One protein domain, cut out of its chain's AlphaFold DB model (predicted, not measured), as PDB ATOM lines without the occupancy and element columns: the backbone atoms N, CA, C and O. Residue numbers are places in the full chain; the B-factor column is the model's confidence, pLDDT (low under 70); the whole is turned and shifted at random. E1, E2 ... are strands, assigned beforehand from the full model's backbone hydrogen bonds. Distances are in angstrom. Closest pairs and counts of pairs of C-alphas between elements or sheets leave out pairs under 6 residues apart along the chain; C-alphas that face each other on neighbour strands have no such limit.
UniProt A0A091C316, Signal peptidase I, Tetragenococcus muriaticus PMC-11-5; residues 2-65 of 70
ATOM      1  N   GLU A   2     196.991 141.191 156.408       60.25
ATOM      2  CA  GLU A   2     197.035 141.715 155.033       60.25
ATOM      3  C   GLU A   2     196.521 140.704 153.995       60.25
ATOM      4  O   GLU A   2     195.771 141.095 153.113       60.25
ATOM      5  N   ASP A   3     196.780 139.402 154.172       60.09
ATOM      6  CA  ASP A   3     196.268 138.349 153.269       60.09
ATOM      7  C   ASP A   3     194.745 138.130 153.329       60.09
ATOM      8  O   ASP A   3     194.179 137.400 152.523       60.09
ATOM      9  N   THR A   4     194.058 138.710 154.317       65.38
ATOM     10  CA  THR A   4     192.606 138.548 154.516       65.38
ATOM     11  C   THR A   4     191.848 139.870 154.436       65.38
ATOM     12  O   THR A   4     190.681 139.869 154.061       65.38
ATOM     13  N   MET A   5     192.476 140.979 154.828       71.19
ATOM     14  CA  MET A   5     191.904 142.324 154.821       71.19
ATOM     15  C   MET A   5     193.003 143.349 154.549       71.19
ATOM     16  O   MET A   5     194.025 143.366 155.241       71.19
ATOM     17  N   ALA A   6     192.763 144.232 153.586       74.12
ATOM     18  CA  ALA A   6     193.693 145.267 153.162       74.12
ATOM     19  C   ALA A   6     193.228 146.671 153.579       74.12
ATOM     20  O   ALA A   6     192.071 146.917 153.939       74.12
ATOM     21  N   GLN A   7     194.153 147.632 153.526       67.81
ATOM     22  CA  GLN A   7     193.826 149.035 153.753       67.81
ATOM     23  C   GLN A   7     192.809 149.518 152.705       67.81
ATOM     24  O   GLN A   7     193.097 149.529 151.512       67.81
ATOM     25  N   GLY A   8     191.642 149.973 153.172       77.31
ATOM     26  CA  GLY A   8     190.542 150.450 152.325       77.31
ATOM     27  C   GLY A   8     189.314 149.538 152.316       77.31
ATOM     28  O   GLY A   8     188.257 149.968 151.849       77.31
ATOM     29  N   ASP A   9     189.413 148.333 152.880       81.00
ATOM     30  CA  ASP A   9     188.282 147.411 152.973       81.00
ATOM     31  C   ASP A   9     187.193 147.932 153.924       81.00
ATOM     32  O   ASP A   9     187.464 148.438 155.017       81.00
ATOM     33  N   MET A  10     185.929 147.780 153.518       77.44
ATOM     34  CA  MET A  10     184.781 148.088 154.371       77.44
ATOM     35  C   MET A  10     184.423 146.877 155.232       77.44
ATOM     36  O   MET A  10     184.101 145.810 154.716       77.44
ATOM     37  N   ALA A  11     184.414 147.067 156.550       80.44
ATOM     38  CA  ALA A  11     183.968 146.060 157.506       80.44
ATOM     39  C   ALA A  11     182.563 146.391 158.030       80.44
ATOM     40  O   ALA A  11     182.322 147.492 158.531       80.44
ATOM     41  N   LEU A  12     181.651 145.420 157.968       79.62
ATOM     42  CA  LEU A  12     180.384 145.460 158.698       79.62
ATOM     43  C   LEU A  12     180.570 144.735 160.035       79.62
ATOM     44  O   LEU A  12     181.013 143.591 160.060       79.62
ATOM     45  N   MET A  13     180.239 145.401 161.141       77.94
ATOM     46  CA  MET A  13     180.399 144.856 162.489       77.94
ATOM     47  C   MET A  13     179.080 144.841 163.248       77.94
ATOM     48  O   MET A  13     178.375 145.849 163.293       77.94
ATOM     49  N   GLU A  14     178.811 143.739 163.944       77.69
ATOM     50  CA  GLU A  14     177.720 143.627 164.911       77.69
ATOM     51  C   GLU A  14     178.285 143.526 166.336       77.69
ATOM     52  O   GLU A  14     179.240 142.797 166.586       77.69
ATOM     53  N   ARG A  15     177.719 144.277 167.296       73.19
ATOM     54  CA  ARG A  15     178.199 144.301 168.700       73.19
ATOM     55  C   ARG A  15     177.514 143.290 169.623       73.19
ATOM     56  O   ARG A  15     177.927 143.158 170.769       73.19
ATOM     57  N   LEU A  16     176.435 142.656 169.173       72.81
ATOM     58  CA  LEU A  16     175.487 141.946 170.043       72.81
ATOM     59  C   LEU A  16     175.590 140.414 169.961       72.81
ATOM     60  O   LEU A  16     174.840 139.720 170.644       72.81
ATOM     61  N   SER A  17     176.491 139.872 169.140       79.12
ATOM     62  CA  SER A  17     176.652 138.429 168.946       79.12
ATOM     63  C   SER A  17     177.655 137.817 169.927       79.12
ATOM     64  O   SER A  17     178.631 138.450 170.327       79.12
ATOM     65  N   SER A  18     177.437 136.550 170.298       86.75
ATOM     66  CA  SER A  18     178.456 135.773 171.005       86.75
ATOM     67  C   SER A  18     179.664 135.537 170.100       86.75
ATOM     68  O   SER A  18     179.512 135.200 168.927       86.75
ATOM     69  N   ILE A  19     180.859 135.705 170.667       88.94
ATOM     70  CA  ILE A  19     182.124 135.473 169.971       88.94
ATOM     71  C   ILE A  19     182.329 133.972 169.772       88.94
ATOM     72  O   ILE A  19     182.232 133.190 170.722       88.94
ATOM     73  N   LYS A  20     182.651 133.580 168.543       90.06
ATOM     74  CA  LYS A  20     182.988 132.211 168.156       90.06
ATOM     75  C   LYS A  20     184.451 132.115 167.739       90.06
ATOM     76  O   LYS A  20     185.113 133.108 167.432       90.06
ATOM     77  N   ARG A  21     184.971 130.885 167.732       89.31
ATOM     78  CA  ARG A  21     186.314 130.622 167.208       89.31
ATOM     79  C   ARG A  21     186.386 131.063 165.745       89.31
ATOM     80  O   ARG A  21     185.477 130.779 164.972       89.31
ATOM     81  N   PHE A  22     187.494 131.709 165.400       88.25
ATOM     82  CA  PHE A  22     187.823 132.267 164.091       88.25
ATOM     83  C   PHE A  22     187.010 133.490 163.656       88.25
ATOM     84  O   PHE A  22     187.239 133.989 162.553       88.25
ATOM     85  N   ASP A  23     186.165 134.044 164.532       89.94
ATOM     86  CA  ASP A  23     185.570 135.357 164.295       89.94
ATOM     87  C   ASP A  23     186.663 136.427 164.191       89.94
ATOM     88  O   ASP A  23     187.664 136.415 164.918       89.94
ATOM     89  N   VAL A  24     186.458 137.378 163.282       88.94
ATOM     90  CA  VAL A  24     187.260 138.597 163.207       88.94
ATOM     91  C   VAL A  24     186.600 139.634 164.100       88.94
ATOM     92  O   VAL A  24     185.460 140.030 163.871       88.94
ATOM     93  N   ILE A  25     187.323 140.062 165.128       90.38
ATOM     94  CA  ILE A  25     186.853 141.055 166.085       90.38
ATOM     95  C   ILE A  25     187.622 142.355 165.918       90.38
ATOM     96  O   ILE A  25     188.803 142.371 165.557       90.38
ATOM     97  N   VAL A  26     186.938 143.443 166.249       90.12
ATOM     98  CA  VAL A  26     187.533 144.769 166.333       90.12
ATOM     99  C   VAL A  26     187.426 145.257 167.762       90.12
ATOM    100  O   VAL A  26     186.339 145.286 168.343       90.12
ATOM    101  N   PHE A  27     188.558 145.638 168.335       88.50
ATOM    102  CA  PHE A  27     188.623 146.177 169.685       88.50
ATOM    103  C   PHE A  27     189.602 147.343 169.752       88.50
ATOM    104  O   PHE A  27     190.507 147.474 168.929       88.50
ATOM    105  N   ASN A  28     189.390 148.215 170.733       90.81
ATOM    106  CA  ASN A  28     190.229 149.383 170.954       90.81
ATOM    107  C   ASN A  28     191.189 149.116 172.109       90.81
ATOM    108  O   ASN A  28     190.771 148.656 173.173       90.81
ATOM    109  N   LEU A  29     192.453 149.451 171.895       91.06
ATOM    110  CA  LEU A  29     193.475 149.590 172.922       91.06
ATOM    111  C   LEU A  29     193.874 151.075 173.018       91.06
ATOM    112  O   LEU A  29     193.497 151.864 172.148       91.06
ATOM    113  N   PRO A  30     194.599 151.502 174.069       94.31
ATOM    114  CA  PRO A  30     194.971 152.910 174.244       94.31
ATOM    115  C   PRO A  30     195.753 153.524 173.069       94.31
ATOM    116  O   PRO A  30     195.737 154.736 172.890       94.31
ATOM    117  N   ASP A  31     196.432 152.694 172.286       94.69
ATOM    118  CA  ASP A  31     197.290 153.047 171.157       94.69
ATOM    119  C   ASP A  31     196.609 152.905 169.783       94.69
ATOM    120  O   ASP A  31     197.194 153.297 168.775       94.69
ATOM    121  N   GLY A  32     195.373 152.393 169.718       91.69
ATOM    122  CA  GLY A  32     194.627 152.333 168.463       91.69
ATOM    123  C   GLY A  32     193.499 151.306 168.402       91.69
ATOM    124  O   GLY A  32     193.170 150.612 169.366       91.69
ATOM    125  N   THR A  33     192.893 151.214 167.219       89.81
ATOM    126  CA  THR A  33     191.888 150.203 166.882       89.81
ATOM    127  C   THR A  33     192.560 149.013 166.215       89.81
ATOM    128  O   THR A  33     193.288 149.162 165.237       89.81
ATOM    129  N   TYR A  34     192.270 147.823 166.723       88.69
ATOM    130  CA  TYR A  34     192.851 146.575 166.265       88.69
ATOM    131  C   TYR A  34     191.783 145.679 165.666       88.69
ATOM    132  O   TYR A  34     190.725 145.476 166.257       88.69
ATOM    133  N   VAL A  35     192.107 145.094 164.520       90.31
ATOM    134  CA  VAL A  35     191.363 143.989 163.919       90.31
ATOM    135  C   VAL A  35     192.194 142.734 164.160       90.31
ATOM    136  O   VAL A  35     193.374 142.703 163.801       90.31
ATOM    137  N   LYS A  36     191.640 141.730 164.844       90.31
ATOM    138  CA  LYS A  36     192.308 140.440 165.109       90.31
ATOM    139  C   LYS A  36     191.309 139.291 164.996       90.31
ATOM    140  O   LYS A  36     190.103 139.498 165.057       90.31
ATOM    141  N   ARG A  37     191.820 138.074 164.807       91.12
ATOM    142  CA  ARG A  37     191.013 136.854 164.741       91.12
ATOM    143  C   ARG A  37     191.056 136.130 166.079       91.12
ATOM    144  O   ARG A  37     192.118 136.025 166.688       91.12
ATOM    145  N   VAL A  38     189.912 135.629 166.521       91.75
ATOM    146  CA  VAL A  38     189.793 134.861 167.761       91.75
ATOM    147  C   VAL A  38     190.290 133.439 167.525       91.75
ATOM    148  O   VAL A  38     189.736 132.718 166.699       91.75
ATOM    149  N   VAL A  39     191.329 133.029 168.251       91.31
ATOM    150  CA  VAL A  39     191.940 131.694 168.112       91.31
ATOM    151  C   VAL A  39     191.499 130.748 169.230       91.31
ATOM    152  O   VAL A  39     191.108 129.618 168.949       91.31
ATOM    153  N   GLY A  40     191.502 131.210 170.482       92.44
ATOM    154  CA  GLY A  40     191.046 130.456 171.654       92.44
ATOM    155  C   GLY A  40     189.874 131.134 172.359       92.44
ATOM    156  O   GLY A  40     189.742 132.359 172.310       92.44
ATOM    157  N   LEU A  41     189.036 130.335 173.015       94.00
ATOM    158  CA  LEU A  41     187.921 130.795 173.843       94.00
ATOM    159  C   LEU A  41     188.232 130.619 175.341       94.00
ATOM    160  O   LEU A  41     189.141 129.869 175.706       94.00
ATOM    161  N   PRO A  42     187.504 131.312 176.239       94.25
ATOM    162  CA  PRO A  42     187.694 131.151 177.675       94.25
ATOM    163  C   PRO A  42     187.556 129.689 178.117       94.25
ATOM    164  O   PRO A  42     186.572 129.030 177.792       94.25
ATOM    165  N   GLY A  43     188.527 129.211 178.898       94.50
ATOM    166  CA  GLY A  43     188.571 127.831 179.392       94.50
ATOM    167  C   GLY A  43     189.368 126.860 178.518       94.50
ATOM    168  O   GLY A  43     189.578 125.729 178.943       94.50
ATOM    169  N   GLU A  44     189.851 127.295 177.353       95.06
ATOM    170  CA  GLU A  44     190.647 126.464 176.448       95.06
ATOM    171  C   GLU A  44     192.151 126.681 176.637       95.06
ATOM    172  O   GLU A  44     192.613 127.780 176.953       95.06
ATOM    173  N   SER A  45     192.927 125.630 176.383       95.38
ATOM    174  CA  SER A  45     194.385 125.702 176.289       95.38
ATOM    175  C   SER A  45     194.814 125.829 174.833       95.38
ATOM    176  O   SER A  45     194.549 124.941 174.027       95.38
ATOM    177  N   VAL A  46     195.513 126.916 174.508       94.38
ATOM    178  CA  VAL A  46     196.042 127.183 173.163       94.38
ATOM    179  C   VAL A  46     197.545 126.937 173.150       94.38
ATOM    180  O   VAL A  46     198.266 127.481 173.987       94.38
ATOM    181  N   SER A  47     198.036 126.157 172.191       94.50
ATOM    182  CA  SER A  47     199.472 126.005 171.951       94.50
ATOM    183  C   SER A  47     199.793 125.958 170.461       94.50
ATOM    184  O   SER A  47     198.996 125.502 169.648       94.50
ATOM    185  N   TYR A  48     200.981 126.444 170.107       92.19
ATOM    186  CA  TYR A  48     201.559 126.291 168.775       92.19
ATOM    187  C   TYR A  48     202.798 125.412 168.872       92.19
ATOM    188  O   TYR A  48     203.650 125.626 169.738       92.19
ATOM    189  N   LYS A  49     202.902 124.427 167.982       91.19
ATOM    190  CA  LYS A  49     204.087 123.576 167.858       91.19
ATOM    191  C   LYS A  49     204.306 123.221 166.394       91.19
ATOM    192  O   LYS A  49     203.388 122.709 165.764       91.19
ATOM    193  N   ASP A  50     205.509 123.475 165.881       89.50
ATOM    194  CA  ASP A  50     205.893 123.175 164.493       89.50
ATOM    195  C   ASP A  50     204.904 123.768 163.459       89.50
ATOM    196  O   ASP A  50     204.431 123.070 162.562       89.50
ATOM    197  N   ASP A  51     204.539 125.047 163.641       86.38
ATOM    198  CA  ASP A  51     203.543 125.792 162.839       86.38
ATOM    199  C   ASP A  51     202.143 125.162 162.786       86.38
ATOM    200  O   ASP A  51     201.366 125.404 161.864       86.38
ATOM    201  N   LYS A  52     201.801 124.348 163.788       88.44
ATOM    202  CA  LYS A  52     200.466 123.777 163.958       88.44
ATOM    203  C   LYS A  52     199.815 124.336 165.211       88.44
ATOM    204  O   LYS A  52     200.421 124.325 166.288       88.44
ATOM    205  N   LEU A  53     198.577 124.792 165.059       90.94
ATOM    206  CA  LEU A  53     197.718 125.213 166.154       90.94
ATOM    207  C   LEU A  53     197.121 123.989 166.848       90.94
ATOM    208  O   LEU A  53     196.566 123.103 166.199       90.94
ATOM    209  N   TYR A  54     197.167 123.981 168.175       93.62
ATOM    210  CA  TYR A  54     196.482 123.005 169.008       93.62
ATOM    211  C   TYR A  54     195.558 123.717 169.991       93.62
ATOM    212  O   TYR A  54     195.964 124.659 170.678       93.62
ATOM    213  N   ILE A  55     194.327 123.222 170.093       94.50
ATOM    214  CA  ILE A  55     193.349 123.647 171.096       94.50
ATOM    215  C   ILE A  55     192.989 122.431 171.941       94.50
ATOM    216  O   ILE A  55     192.568 121.403 171.411       94.50
ATOM    217  N   ASP A  56     193.214 122.523 173.250       94.62
ATOM    218  CA  ASP A  56     193.046 121.414 174.199       94.62
ATOM    219  C   ASP A  56     193.777 120.134 173.748       94.62
ATOM    220  O   ASP A  56     193.289 119.010 173.882       94.62
ATOM    221  N   GLY A  57     194.961 120.320 173.154       93.25
ATOM    222  CA  GLY A  57     195.814 119.247 172.640       93.25
ATOM    223  C   GLY A  57     195.378 118.649 171.299       93.25
ATOM    224  O   GLY A  57     196.057 117.752 170.804       93.25
ATOM    225  N   LYS A  58     194.286 119.127 170.688       92.69
ATOM    226  CA  LYS A  58     193.837 118.695 169.357       92.69
ATOM    227  C   LYS A  58     194.364 119.645 168.290       92.69
ATOM    228  O   LYS A  58     194.167 120.849 168.409       92.69
ATOM    229  N   GLU A  59     195.018 119.093 167.270       91.69
ATOM    230  CA  GLU A  59     195.473 119.854 166.102       91.69
ATOM    231  C   GLU A  59     194.267 120.466 165.376       91.69
ATOM    232  O   GLU A  59     193.249 119.797 165.184       91.69
ATOM    233  N   MET A  60     194.386 121.738 165.001       88.88
ATOM    234  CA  MET A  60     193.357 122.497 164.302       88.88
ATOM    235  C   MET A  60     193.849 122.902 162.915       88.88
ATOM    236  O   MET A  60     194.927 123.480 162.784       88.88
ATOM    237  N   ASP A  61     193.021 122.669 161.899       83.31
ATOM    238  CA  ASP A  61     193.227 123.247 160.572       83.31
ATOM    239  C   ASP A  61     192.906 124.748 160.588       83.31
ATOM    240  O   ASP A  61     191.830 125.172 161.022       83.31
ATOM    241  N   GLU A  62     193.835 125.552 160.073       75.56
ATOM    242  CA  GLU A  62     193.686 126.999 159.910       75.56
ATOM    243  C   GLU A  62     193.530 127.339 158.416       75.56
ATOM    244  O   GLU A  62     194.497 127.735 157.769       75.56
ATOM    245  N   PRO A  63     192.323 127.227 157.824       69.25
ATOM    246  CA  PRO A  63     192.121 127.354 156.371       69.25
ATOM    247  C   PRO A  63     192.388 128.763 155.815       69.25
ATOM    248  O   PRO A  63     192.347 128.983 154.610       69.25
ATOM    249  N   PHE A  64     192.612 129.731 156.700       69.00
ATOM    250  CA  PHE A  64     192.931 131.125 156.399       69.00
ATOM    251  C   PHE A  64     194.430 131.424 156.469       69.00
ATOM    252  O   PHE A  64     194.843 132.524 156.122       69.00
ATOM    253  N   PHE A  65     195.233 130.467 156.930       65.94
ATOM    254  CA  PHE A  65     196.671 130.482 156.745       65.94
ATOM    255  C   PHE A  65     196.951 129.719 155.447       65.94
ATOM    256  O   PHE A  65     197.055 128.492 155.434       65.94
TER     257      PHE A  65
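This is residues 2 to 65 of the 70 residues of the protein "Signal peptidase I" of Tetragenococcus muriaticus PMC-11-5 (UniProt A0A091C316). Little regular structure: a small three-stranded sheet, E3 E4 E5, at one end and the hairpin E1 and E2 towards the other, joined by a short link of 8 residues, with residues 2 to 23 a long stretch with no named element. The 64 printed residues hold no named helix and five strands, E1 to E5 in chain order; the class is all strand, with 23 residues in named elements. Both sheets, E3 - E4 - E5 and E1 - E2, are antiparallel. The whole is loose, radius of gyration of the C-alphas 13.8 A, spanning 35 by 26 by 23 A.

E3 is residues 46 to 49, E4 52 to 55 and E5 58 to 60, ending at C-alpha 60 (193.357, 122.497, 164.302). E1, residues 24 to 29, 15.9 A, begins at C-alpha 24 (187.260, 138.597, 163.207); E2 is residues 32 to 37, 16.3 A.

E3, E4 and E5 form a meander, each strand the antiparallel neighbour of the one before. N 47 and O 54 are 3.0 A apart, N 60 and O 53 2.8 A, within hydrogen-bond range. In the hairpin E1 and E2, N 25 and O 36 are within range at 2.8 A. E2 and E3 are apart.

The C-alphas of Gly 8 and Gly 57, the two farthest apart, are 37.6 A apart. The printed part has no cut and no long link between named elements. pLDDT is under 70 at residues 2 to 4, 7 and 63 to 65.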